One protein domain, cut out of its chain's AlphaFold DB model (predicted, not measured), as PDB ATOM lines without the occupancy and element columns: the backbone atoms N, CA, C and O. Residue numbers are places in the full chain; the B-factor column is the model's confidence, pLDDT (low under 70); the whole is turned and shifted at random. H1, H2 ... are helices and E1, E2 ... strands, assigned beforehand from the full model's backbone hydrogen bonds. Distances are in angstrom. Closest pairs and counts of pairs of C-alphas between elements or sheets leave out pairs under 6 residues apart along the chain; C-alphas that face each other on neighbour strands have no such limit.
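AT A GLANCE: This is residues 125 to 219 of the 219 residues of an uncharacterized protein of Cyanothece sp. SIO1E1 (UniProt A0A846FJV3). A small body of short helices and loops gathers round H3, and one long helix, H4, runs out of it as an arm whose residues 208 to 217 stick out free. H1 and H2 pack on H3, and the opening stretch pairs at residues 125 to 126 with the short strand E1. The printed part has 95 residues, mostly helix, in the order H1, E1, H2, H3, H4. It is only just loose, close to compact, with a radius of gyration of the C-alphas of 15.0 A and spans of 49 by 34 by 22 A.

HOW THE PARTS SIT: H1, residues 138 to 142, touches the hub H3, residues 177 to 187; their closest C-alphas, of Met 141 and Ala 180, are 6.6 A apart. E1, residues 145 to 147, pairs with no named strand, but residues 125 to 126 pair parallel with its residues 146 to 147. H2, residues 155 to 164, touches H3 at a steep tilt of 59 degrees, opposite ways, closest at the C-alphas of Gly 155 and Val 187, 4.6 A. H4, residues 194 to 217, only just touches H3, with 3 pairs of C-alphas within 8 A, through Lys 196 alone. H2 and H4 are close but not clearly touching. Every O i to N i+4 pair is within hydrogen-bond range in H2 and H4, against 6 of 7 in H3 and 0 of 1 in H1, where 2 of 2 O i to N i+3 pairs are.

IN THESE COORDINATES: H1 begins at C-alpha 138 (145.872, 172.166, 32.897). H2 is 14.6 A long, H3 14.9 A and H4 35.6 A, ending at C-alpha 217 (139.846, 136.234, 60.203).

THE WHOLE: The C-alphas farthest apart, of Glu 177 and Ala 219, are 49.8 A apart. The printed part has no cut. The link from H2 to H3 is long, 12 residues. pLDDT is under 70 at residues 209 to 210 and 212 to 219.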
ATOM      1  N   LYS A 125     140.717 173.112  44.745       95.12
ATOM      2  CA  LYS A 125     139.690 172.445  43.941       95.12
ATOM      3  C   LYS A 125     139.627 170.963  44.300       95.12
ATOM      4  O   LYS A 125     140.662 170.316  44.479       95.12
ATOM      5  N   ARG A 126     138.408 170.419  44.365       93.94
ATOM      6  CA  ARG A 126     138.133 168.982  44.437       93.94
ATOM      7  C   ARG A 126     138.386 168.357  43.066       93.94
ATOM      8  O   ARG A 126     137.627 168.564  42.114       93.94
ATOM      9  N   LEU A 127     139.464 167.590  42.983       94.75
ATOM     10  CA  LEU A 127     139.949 166.965  41.765       94.75
ATOM     11  C   LEU A 127     139.687 165.463  41.800       94.75
ATOM     12  O   LEU A 127     140.144 164.721  42.670       94.75
ATOM     13  N   TRP A 128     138.954 165.014  40.795       92.56
ATOM     14  CA  TRP A 128     138.710 163.619  40.509       92.56
ATOM     15  C   TRP A 128     139.634 163.191  39.383       92.56
ATOM     16  O   TRP A 128     139.617 163.743  38.292       92.56
ATOM     17  N   THR A 129     140.443 162.180  39.658       90.19
ATOM     18  CA  THR A 129     141.487 161.652  38.764       90.19
ATOM     19  C   THR A 129     141.157 160.230  38.296       90.19
ATOM     20  O   THR A 129     141.998 159.522  37.735       90.19
ATOM     21  N   GLY A 130     139.928 159.776  38.560       82.31
ATOM     22  CA  GLY A 130     139.468 158.422  38.283       82.31
ATOM     23  C   GLY A 130     139.146 158.188  36.807       82.31
ATOM     24  O   GLY A 130     138.915 159.111  36.038       82.31
ATOM     25  N   SER A 131     139.070 156.918  36.404       75.00
ATOM     26  CA  SER A 131     138.702 156.551  35.029       75.00
ATOM     27  C   SER A 131     137.226 156.785  34.700       75.00
ATOM     28  O   SER A 131     136.891 156.988  33.540       75.00
ATOM     29  N   LYS A 132     136.339 156.734  35.704       79.38
ATOM     30  CA  LYS A 132     134.893 156.957  35.532       79.38
ATOM     31  C   LYS A 132     134.512 158.435  35.522       79.38
ATOM     32  O   LYS A 132     133.548 158.804  34.869       79.38
ATOM     33  N   PHE A 133     135.241 159.248  36.280       84.44
ATOM     34  CA  PHE A 133     135.012 160.679  36.385       84.44
ATOM     35  C   PHE A 133     136.358 161.372  36.573       84.44
ATOM     36  O   PHE A 133     137.099 161.043  37.508       84.44
ATOM     37  N   ASN A 134     136.661 162.292  35.659       89.81
ATOM     38  CA  ASN A 134     137.873 163.089  35.666       89.81
ATOM     39  C   ASN A 134     137.532 164.541  35.322       89.81
ATOM     40  O   ASN A 134     136.945 164.787  34.272       89.81
ATOM     41  N   ASN A 135     137.879 165.469  36.213       93.50
ATOM     42  CA  ASN A 135     137.647 166.911  36.052       93.50
ATOM     43  C   ASN A 135     138.950 167.729  36.147       93.50
ATOM     44  O   ASN A 135     138.913 168.922  36.465       93.50
ATOM     45  N   VAL A 136     140.091 167.068  35.936       93.75
ATOM     46  CA  VAL A 136     141.410 167.693  35.965       93.75
ATOM     47  C   VAL A 136     141.644 168.463  34.673       93.75
ATOM     48  O   VAL A 136     141.442 167.951  33.572       93.75
ATOM     49  N   GLU A 137     142.145 169.678  34.822       94.06
ATOM     50  CA  GLU A 137     142.490 170.590  33.745       94.06
ATOM     51  C   GLU A 137     143.926 171.090  33.911       94.06
ATOM     52  O   GLU A 137     144.519 171.034  34.989       94.06
ATOM     53  N   LEU A 138     144.513 171.623  32.836       92.81
ATOM     54  CA  LEU A 138     145.872 172.166  32.897       92.81
ATOM     55  C   LEU A 138     145.977 173.354  33.869       92.81
ATOM     56  O   LEU A 138     147.001 173.509  34.531       92.81
ATOM     57  N   ALA A 139     144.914 174.158  33.980       94.00
ATOM     58  CA  ALA A 139     144.846 175.303  34.885       94.00
ATOM     59  C   ALA A 139     144.980 174.903  36.367       94.00
ATOM     60  O   ALA A 139     145.484 175.693  37.165       94.00
ATOM     61  N   ASP A 140     144.635 173.661  36.728       95.00
ATOM     62  CA  ASP A 140     144.716 173.166  38.109       95.00
ATOM     63  C   ASP A 140     146.160 173.098  38.631       95.00
ATOM     64  O   ASP A 140     146.389 173.073  39.840       95.00
ATOM     65  N   MET A 141     147.154 173.134  37.736       94.94
ATOM     66  CA  MET A 141     148.574 173.245  38.089       94.94
ATOM     67  C   MET A 141     148.936 174.570  38.773       94.94
ATOM     68  O   MET A 141     150.025 174.674  39.330       94.94
ATOM     69  N   THR A 142     148.053 175.571  38.710       94.00
ATOM     70  CA  THR A 142     148.238 176.887  39.346       94.00
ATOM     71  C   THR A 142     147.639 176.974  40.752       94.00
ATOM     72  O   THR A 142     147.844 177.972  41.441       94.00
ATOM     73  N   LEU A 143     146.899 175.945  41.182       95.38
ATOM     74  CA  LEU A 143     146.314 175.873  42.519       95.38
ATOM     75  C   LEU A 143     147.396 175.597  43.564       95.38
ATOM     76  O   LEU A 143     148.336 174.847  43.310       95.38
ATOM     77  N   ALA A 144     147.214 176.135  44.769       95.75
ATOM     78  CA  ALA A 144     148.097 175.842  45.894       95.75
ATOM     79  C   ALA A 144     147.769 174.492  46.550       95.75
ATOM     80  O   ALA A 144     148.659 173.829  47.089       95.75
ATOM     81  N   ILE A 145     146.497 174.082  46.499       96.56
ATOM     82  CA  ILE A 145     145.970 172.899  47.178       96.56
ATOM     83  C   ILE A 145     145.155 172.057  46.198       96.56
ATOM     84  O   ILE A 145     144.222 172.534  45.550       96.56
ATOM     85  N   TRP A 146     145.448 170.761  46.148       96.75
ATOM     86  CA  TRP A 146     144.616 169.778  45.459       96.75
ATOM     87  C   TRP A 146     143.870 168.928  46.477       96.75
ATOM     88  O   TRP A 146     144.504 168.235  47.269       96.75
ATOM     89  N   HIS A 147     142.540 168.945  46.443       95.94
ATOM     90  CA  HIS A 147     141.716 168.028  47.229       95.94
ATOM     91  C   HIS A 147     141.426 166.768  46.397       95.94
ATOM     92  O   HIS A 147     140.817 166.862  45.330       95.94
ATOM     93  N   LEU A 148     141.892 165.595  46.847       95.31
ATOM     94  CA  LEU A 148     141.985 164.375  46.030       95.31
ATOM     95  C   LEU A 148     141.291 163.135  46.647       95.31
ATOM     96  O   LEU A 148     141.964 162.135  46.947       95.31
ATOM     97  N   PRO A 149     139.943 163.105  46.728       91.94
ATOM     98  CA  PRO A 149     139.184 161.993  47.318       91.94
ATOM     99  C   PRO A 149     139.540 160.609  46.781       91.94
ATOM    100  O   PRO A 149     139.690 159.642  47.534       91.94
ATOM    101  N   ALA A 150     139.708 160.497  45.461       90.31
ATOM    102  CA  ALA A 150     139.970 159.222  44.797       90.31
ATOM    103  C   ALA A 150     141.393 158.679  45.031       90.31
ATOM    104  O   ALA A 150     141.653 157.501  44.765       90.31
ATOM    105  N   GLU A 151     142.319 159.510  45.520       92.94
ATOM    106  CA  GLU A 151     143.741 159.174  45.623       92.94
ATOM    107  C   GLU A 151     144.169 158.719  47.020       92.94
ATOM    108  O   GLU A 151     145.288 158.212  47.153       92.94
ATOM    109  N   LYS A 152     143.285 158.804  48.033       89.62
ATOM    110  CA  LYS A 152     143.543 158.378  49.429       89.62
ATOM    111  C   LYS A 152     144.245 157.023  49.503       89.62
ATOM    112  O   LYS A 152     145.295 156.873  50.120       89.62
ATOM    113  N   LYS A 153     143.686 156.028  48.809       88.19
ATOM    114  CA  LYS A 153     144.180 154.639  48.805       88.19
ATOM    115  C   LYS A 153     145.203 154.343  47.693       88.19
ATOM    116  O   LYS A 153     145.566 153.185  47.510       88.19
ATOM    117  N   ARG A 154     145.635 155.355  46.928       89.81
ATOM    118  CA  ARG A 154     146.437 155.215  45.697       89.81
ATOM    119  C   ARG A 154     147.609 156.200  45.667       89.81
ATOM    120  O   ARG A 154     148.626 155.960  46.315       89.81
ATOM    121  N   GLY A 155     147.490 157.301  44.919       91.94
ATOM    122  CA  GLY A 155     148.543 158.292  44.732       91.94
ATOM    123  C   GLY A 155     149.039 158.881  46.043       91.94
ATOM    124  O   GLY A 155     150.252 158.919  46.249       91.94
ATOM    125  N   ILE A 156     148.129 159.243  46.955       94.31
ATOM    126  CA  ILE A 156     148.487 159.824  48.258       94.31
ATOM    127  C   ILE A 156     149.246 158.809  49.112       94.31
ATOM    128  O   ILE A 156     150.301 159.139  49.639       94.31
ATOM    129  N   LYS A 157     148.797 157.551  49.175       92.94
ATOM    130  CA  LYS A 157     149.511 156.469  49.880       92.94
ATOM    131  C   LYS A 157     150.969 156.345  49.412       92.94
ATOM    132  O   LYS A 157     151.884 156.237  50.228       92.94
ATOM    133  N   ARG A 158     151.206 156.372  48.095       93.50
ATOM    134  CA  ARG A 158     152.564 156.281  47.523       93.50
ATOM    135  C   ARG A 158     153.385 157.548  47.765       93.50
ATOM    136  O   ARG A 158     154.584 157.448  48.019       93.50
ATOM    137  N   LEU A 159     152.752 158.718  47.698       94.75
ATOM    138  CA  LEU A 159     153.387 160.002  47.987       94.75
ATOM    139  C   LEU A 159     153.790 160.106  49.464       94.75
ATOM    140  O   LEU A 159     154.907 160.518  49.762       94.75
ATOM    141  N   PHE A 160     152.936 159.645  50.376       94.00
ATOM    142  CA  PHE A 160     153.205 159.612  51.811       94.00
ATOM    143  C   PHE A 160     154.464 158.799  52.132       94.00
ATOM    144  O   PHE A 160     155.323 159.252  52.883       94.00
ATOM    145  N   HIS A 161     154.658 157.653  51.473       92.75
ATOM    146  CA  HIS A 161     155.902 156.891  51.601       92.75
ATOM    147  C   HIS A 161     157.139 157.704  51.175       92.75
ATOM    148  O   HIS A 161     158.203 157.566  51.771       92.75
ATOM    149  N   GLN A 162     157.026 158.568  50.160       94.94
ATOM    150  CA  GLN A 162     158.123 159.470  49.786       94.94
ATOM    151  C   GLN A 162     158.358 160.545  50.851       94.94
ATOM    152  O   GLN A 162     159.514 160.845  51.145       94.94
ATOM    153  N   ALA A 163     157.302 161.084  51.461       93.31
ATOM    154  CA  ALA A 163     157.420 162.059  52.543       93.31
ATOM    155  C   ALA A 163     158.108 161.467  53.790       93.31
ATOM    156  O   ALA A 163     158.946 162.130  54.398       93.31
ATOM    157  N   CYS A 164     157.867 160.195  54.124       94.75
ATOM    158  CA  CYS A 164     158.537 159.524  55.249       94.75
ATOM    159  C   CYS A 164     160.049 159.305  55.042       94.75
ATOM    160  O   CYS A 164     160.787 159.073  55.998       94.75
ATOM    161  N   LEU A 165     160.532 159.360  53.800       95.00
ATOM    162  CA  LEU A 165     161.935 159.142  53.463       95.00
ATOM    163  C   LEU A 165     162.662 160.486  53.342       95.00
ATOM    164  O   LEU A 165     162.560 161.154  52.316       95.00
ATOM    165  N   SER A 166     163.471 160.852  54.339       91.94
ATOM    166  CA  SER A 166     164.165 162.156  54.410       91.94
ATOM    167  C   SER A 166     165.037 162.498  53.191       91.94
ATOM    168  O   SER A 166     165.223 163.665  52.862       91.94
ATOM    169  N   ARG A 167     165.552 161.490  52.476       92.69
ATOM    170  CA  ARG A 167     166.375 161.655  51.260       92.69
ATOM    171  C   ARG A 167     165.593 161.491  49.952       92.69
ATOM    172  O   ARG A 167     166.193 161.391  48.876       92.69
ATOM    173  N   SER A 168     164.267 161.403  50.002       94.44
ATOM    174  CA  SER A 168     163.446 161.214  48.805       94.44
ATOM    175  C   SER A 168     163.470 162.441  47.889       94.44
ATOM    176  O   SER A 168     164.079 163.472  48.179       94.44
ATOM    177  N   ARG A 169     162.831 162.315  46.724       93.88
ATOM    178  CA  ARG A 169     162.622 163.460  45.830       93.88
ATOM    179  C   ARG A 169     161.614 164.459  46.391       93.88
ATOM    180  O   ARG A 169     161.672 165.611  45.982       93.88
ATOM    181  N   PHE A 170     160.755 164.044  47.320       94.69
ATOM    182  CA  PHE A 170     159.765 164.912  47.952       94.69
ATOM    183  C   PHE A 170     160.446 166.112  48.620       94.69
ATOM    184  O   PHE A 170     160.153 167.246  48.274       94.69
ATOM    185  N   TRP A 171     161.461 165.866  49.455       94.88
ATOM    186  CA  TRP A 171     162.189 166.919  50.180       94.88
ATOM    187  C   TRP A 171     163.248 167.661  49.357       94.88
ATOM    188  O   TRP A 171     163.809 168.648  49.819       94.88
ATOM    189  N   ARG A 172     163.568 167.175  48.152       94.94
ATOM    190  CA  ARG A 172     164.611 167.751  47.284       94.94
ATOM    191  C   ARG A 172     164.060 168.548  46.109       94.94
ATOM    192  O   ARG A 172     164.829 169.212  45.422       94.94
ATOM    193  N   THR A 173     162.768 168.426  45.825       95.56
ATOM    194  CA  THR A 173     162.145 169.133  44.705       95.56
ATOM    195  C   THR A 173     161.746 170.535  45.174       95.56
ATOM    196  O   THR A 173     161.024 170.629  46.164       95.56
ATOM    197  N   PRO A 174     162.191 171.611  44.500       93.75
ATOM    198  CA  PRO A 174     161.790 172.971  44.850       93.75
ATOM    199  C   PRO A 174     160.275 173.159  44.741       93.75
ATOM    200  O   PRO A 174     159.670 172.635  43.802       93.75
ATOM    201  N   LEU A 175     159.701 173.922  45.677       91.06
ATOM    202  CA  LEU A 175     158.279 174.273  45.714       91.06
ATOM    203  C   LEU A 175     157.838 175.019  44.438       91.06
ATOM    204  O   LEU A 175     158.668 175.525  43.679       91.06
ATOM    205  N   GLY A 176     156.528 175.060  44.191       89.94
ATOM    206  CA  GLY A 176     155.931 175.648  42.995       89.94
ATOM    207  C   GLY A 176     155.823 174.629  41.862       89.94
ATOM    208  O   GLY A 176     155.636 173.432  42.086       89.94
ATOM    209  N   GLU A 177     155.979 175.080  40.618       92.56
ATOM    210  CA  GLU A 177     155.672 174.271  39.430       92.56
ATOM    211  C   GLU A 177     156.443 172.934  39.366       92.56
ATOM    212  O   GLU A 177     155.919 171.911  38.918       92.56
ATOM    213  N   SER A 178     157.692 172.908  39.840       95.00
ATOM    214  CA  SER A 178     158.506 171.685  39.892       95.00
ATOM    215  C   SER A 178     157.934 170.654  40.865       95.00
ATOM    216  O   SER A 178     157.855 169.464  40.535       95.00
ATOM    217  N   PHE A 179     157.506 171.105  42.044       96.00
ATOM    218  CA  PHE A 179     156.896 170.254  43.057       96.00
ATOM    219  C   PHE A 179     155.506 169.790  42.630       96.00
ATOM    220  O   PHE A 179     155.241 168.587  42.671       96.00
ATOM    221  N   ALA A 180     154.675 170.690  42.095       96.25
ATOM    222  CA  ALA A 180     153.373 170.348  41.529       96.25
ATOM    223  C   ALA A 180     153.496 169.261  40.448       96.25
ATOM    224  O   ALA A 180     152.810 168.242  40.511       96.25
ATOM    225  N   ARG A 181     154.442 169.384  39.505       95.31
ATOM    226  CA  ARG A 181     154.695 168.332  38.498       95.31
ATOM    227  C   ARG A 181     155.149 167.012  39.119       95.31
ATOM    228  O   ARG A 181     154.763 165.947  38.638       95.31
ATOM    229  N   TYR A 182     155.993 167.055  40.150       95.75
ATOM    230  CA  TYR A 182     156.450 165.852  40.846       95.75
ATOM    231  C   TYR A 182     155.291 165.131  41.544       95.75
ATOM    232  O   TYR A 182     155.102 163.935  41.316       95.75
ATOM    233  N   VAL A 183     154.497 165.850  42.340       96.19
ATOM    234  CA  VAL A 183     153.303 165.325  43.021       96.19
ATOM    235  C   VAL A 183     152.288 164.819  41.998       96.19
ATOM    236  O   VAL A 183     151.777 163.703  42.127       96.19
ATOM    237  N   GLY A 184     152.072 165.586  40.928       95.12
ATOM    238  CA  GLY A 184     151.161 165.288  39.828       95.12
ATOM    239  C   GLY A 184     151.375 163.913  39.192       95.12
ATOM    240  O   GLY A 184     150.409 163.236  38.844       95.12
ATOM    241  N   GLN A 185     152.614 163.409  39.154       93.75
ATOM    242  CA  GLN A 185     152.919 162.055  38.661       93.75
ATOM    243  C   GLN A 185     152.305 160.934  39.516       93.75
ATOM    244  O   GLN A 185     152.051 159.841  39.005       93.75
ATOM    245  N   TYR A 186     152.073 161.176  40.808       94.25
ATOM    246  CA  TYR A 186     151.477 160.199  41.724       94.25
ATOM    247  C   TYR A 186     149.953 160.218  41.656       94.25
ATOM    248  O   TYR A 186     149.322 159.154  41.713       94.25
ATOM    249  N   VAL A 187     149.383 161.415  41.521       94.19
ATOM    250  CA  VAL A 187     147.943 161.674  41.654       94.19
ATOM    251  C   VAL A 187     147.232 161.854  40.314       94.19
ATOM    252  O   VAL A 187     146.020 161.751  40.263       94.19
ATOM    253  N   GLY A 188     147.965 161.978  39.205       91.75
ATOM    254  CA  GLY A 188     147.409 162.027  37.848       91.75
ATOM    255  C   GLY A 188     147.037 163.427  37.377       91.75
ATOM    256  O   GLY A 188     146.065 163.566  36.641       91.75
ATOM    257  N   ILE A 189     147.804 164.436  37.794       93.50
ATOM    258  CA  ILE A 189     147.595 165.847  37.452       93.50
ATOM    259  C   ILE A 189     148.832 166.366  36.693       93.50
ATOM    260  O   ILE A 189     149.956 166.085  37.113       93.50
ATOM    261  N   PRO A 190     148.673 167.064  35.550       88.25
ATOM    262  CA  PRO A 190     147.403 167.397  34.897       88.25
ATOM    263  C   PRO A 190     146.806 166.222  34.103       88.25
ATOM    264  O   PRO A 190     145.671 166.292  33.656       88.25
ATOM    265  N   THR A 191     147.557 165.134  33.897       86.06
ATOM    266  CA  THR A 191     147.070 163.957  33.164       86.06
ATOM    267  C   THR A 191     147.478 162.651  33.840       86.06
ATOM    268  O   THR A 191     148.559 162.518  34.422       86.06
ATOM    269  N   CYS A 192     146.610 161.641  33.741       82.31
ATOM    270  CA  CYS A 192     146.886 160.307  34.260       82.31
ATOM    271  C   CYS A 192     147.789 159.529  33.291       82.31
ATOM    272  O   CYS A 192     147.338 158.958  32.298       82.31
ATOM    273  N   GLY A 193     149.093 159.507  33.575       81.50
ATOM    274  CA  GLY A 193     150.056 158.742  32.786       81.50
ATOM    275  C   GLY A 193     149.868 157.223  32.912       81.50
ATOM    276  O   GLY A 193     149.478 156.706  33.960       81.50
ATOM    277  N   ARG A 194     150.256 156.475  31.867       83.44
ATOM    278  CA  ARG A 194     150.168 154.998  31.817       83.44
ATOM    279  C   ARG A 194     150.753 154.307  33.054       83.44
ATOM    280  O   ARG A 194     150.149 153.385  33.589       83.44
ATOM    281  N   LYS A 195     151.908 154.773  33.542       85.81
ATOM    282  CA  LYS A 195     152.567 154.217  34.736       85.81
ATOM    283  C   LYS A 195     151.678 154.302  35.981       85.81
ATOM    284  O   LYS A 195     151.572 153.323  36.712       85.81
ATOM    285  N   LYS A 196     151.037 155.452  36.209       87.38
ATOM    286  CA  LYS A 196     150.108 155.644  37.329       87.38
ATOM    287  C   LYS A 196     148.927 154.689  37.210       87.38
ATOM    288  O   LYS A 196     148.619 154.005  38.178       87.38
ATOM    289  N   TYR A 197     148.328 154.599  36.025       85.62
ATOM    290  CA  TYR A 197     147.191 153.713  35.781       85.62
ATOM    291  C   TYR A 197     147.491 152.261  36.187       85.62
ATOM    292  O   TYR A 197     146.712 151.646  36.915       85.62
ATOM    293  N   PHE A 198     148.654 151.732  35.790       85.81
ATOM    294  CA  PHE A 198     149.072 150.388  36.199       85.81
ATOM    295  C   PHE A 198     149.241 150.264  37.717       85.81
ATOM    296  O   PHE A 198     148.747 149.304  38.303       85.81
ATOM    297  N   LEU A 199     149.892 151.232  38.369       87.19
ATOM    298  CA  LEU A 199     150.066 151.223  39.827       87.19
ATOM    299  C   LEU A 199     148.725 151.267  40.573       87.19
ATOM    300  O   LEU A 199     148.534 150.530  41.536       87.19
ATOM    301  N   ASP A 200     147.774 152.071  40.103       87.38
ATOM    302  CA  ASP A 200     146.443 152.186  40.705       87.38
ATOM    303  C   ASP A 200     145.625 150.897  40.556       87.38
ATOM    304  O   ASP A 200     144.848 150.538  41.452       87.38
ATOM    305  N   MET A 201     145.815 150.172  39.449       84.50
ATOM    306  CA  MET A 201     145.239 148.842  39.252       84.50
ATOM    307  C   MET A 201     145.807 147.842  40.266       84.50
ATOM    308  O   MET A 201     145.031 147.118  40.893       84.50
ATOM    309  N   PHE A 202     147.128 147.841  40.481       84.62
ATOM    310  CA  PHE A 202     147.767 146.997  41.494       84.62
ATOM    311  C   PHE A 202     147.270 147.323  42.907       84.62
ATOM    312  O   PHE A 202     146.836 146.414  43.614       84.62
ATOM    313  N   ASP A 203     147.248 148.600  43.302       83.12
ATOM    314  CA  ASP A 203     146.737 149.016  44.618       83.12
ATOM    315  C   ASP A 203     145.275 148.576  44.827       83.12
ATOM    316  O   ASP A 203     144.903 148.103  45.903       83.12
ATOM    317  N   SER A 204     144.447 148.656  43.779       80.06
ATOM    318  CA  SER A 204     143.041 148.237  43.840       80.06
ATOM    319  C   SER A 204     142.877 146.717  43.989       80.06
ATOM    320  O   SER A 204     141.960 146.268  44.678       80.06
ATOM    321  N   GLN A 205     143.740 145.910  43.364       76.62
ATOM    322  CA  GLN A 205     143.718 144.449  43.511       76.62
ATOM    323  C   GLN A 205     144.225 144.005  44.886       76.62
ATOM    324  O   GLN A 205     143.595 143.158  45.523       76.62
ATOM    325  N   PHE A 206     145.305 144.616  45.378       73.38
ATOM    326  CA  PHE A 206     145.850 144.325  46.706       73.38
ATOM    327  C   PHE A 206     144.871 144.677  47.829       73.38
ATOM    328  O   PHE A 206     144.711 143.877  48.747       73.38
ATOM    329  N   SER A 207     144.162 145.810  47.741       72.25
ATOM    330  CA  SER A 207     143.130 146.160  48.730       72.25
ATOM    331  C   SER A 207     142.028 145.101  48.789       72.25
ATOM    332  O   SER A 207     141.695 144.637  49.870       72.25
ATOM    333  N   LYS A 208     141.519 144.644  47.634       73.38
ATOM    334  CA  LYS A 208     140.474 143.606  47.576       73.38
ATOM    335  C   LYS A 208     140.924 142.277  48.178       73.38
ATOM    336  O   LYS A 208     140.136 141.598  48.830       73.38
ATOM    337  N   LEU A 209     142.177 141.891  47.936       68.56
ATOM    338  CA  LEU A 209     142.770 140.689  48.522       68.56
ATOM    339  C   LEU A 209     142.893 140.820  50.043       68.56
ATOM    340  O   LEU A 209     142.532 139.892  50.760       68.56
ATOM    341  N   TRP A 210     143.349 141.972  50.533       62.47
ATOM    342  CA  TRP A 210     143.514 142.228  51.963       62.47
ATOM    343  C   TRP A 210     142.176 142.279  52.711       62.47
ATOM    344  O   TRP A 210     142.040 141.640  53.754       62.47
ATOM    345  N   ASP A 211     141.166 142.941  52.142       71.12
ATOM    346  CA  ASP A 211     139.810 143.002  52.703       71.12
ATOM    347  C   ASP A 211     139.189 141.596  52.803       71.12
ATOM    348  O   ASP A 211     138.576 141.251  53.813       71.12
ATOM    349  N   LYS A 212     139.432 140.738  51.800       66.12
ATOM    350  CA  LYS A 212     138.988 139.334  51.794       66.12
ATOM    351  C   LYS A 212     139.715 138.473  52.836       66.12
ATOM    352  O   LYS A 212     139.127 137.550  53.388       66.12
ATOM    353  N   VAL A 213     140.991 138.745  53.108       63.56
ATOM    354  CA  VAL A 213     141.762 138.039  54.148       63.56
ATOM    355  C   VAL A 213     141.323 138.470  55.549       63.56
ATOM    356  O   VAL A 213     141.223 137.628  56.440       63.56
ATOM    357  N   LEU A 214     141.020 139.755  55.748       58.28
ATOM    358  CA  LEU A 214     140.502 140.265  57.019       58.28
ATOM    359  C   LEU A 214     139.096 139.736  57.319       58.28
ATOM    360  O   LEU A 214     138.862 139.304  58.443       58.28
ATOM    361  N   SER A 215     138.205 139.661  56.323       60.56
ATOM    362  CA  SER A 215     136.854 139.110  56.516       60.56
ATOM    363  C   SER A 215     136.843 137.623  56.890       60.56
ATOM    364  O   SER A 215     135.899 137.162  57.516       60.56
ATOM    365  N   VAL A 216     137.882 136.869  56.511       58.53
ATOM    366  CA  VAL A 216     138.046 135.443  56.863       58.53
ATOM    367  C   VAL A 216     138.631 135.259  58.269       58.53
ATOM    368  O   VAL A 216     138.486 134.193  58.850       58.53
ATOM    369  N   ARG A 217     139.285 136.279  58.839       52.59
ATOM    370  CA  ARG A 217     139.846 136.234  60.203       52.59
ATOM    371  C   ARG A 217     138.877 136.712  61.286       52.59
ATOM    372  O   ARG A 217     139.171 136.541  62.464       52.59
ATOM    373  N   THR A 218     137.768 137.333  60.898       51.34
ATOM    374  CA  THR A 218     136.706 137.818  61.797       51.34
ATOM    375  C   THR A 218     135.443 136.950  61.765       51.34
ATOM    376  O   THR A 218     134.423 137.364  62.312       51.34
ATOM    377  N   ALA A 219     135.498 135.788  61.106       49.19
ATOM    378  CA  ALA A 219     134.460 134.757  61.079       49.19
ATOM    379  C   ALA A 219     134.986 133.494  61.770       49.19
ATOM    380  O   ALA A 219     134.174 132.817  62.434       49.19
TER     381      ALA A 219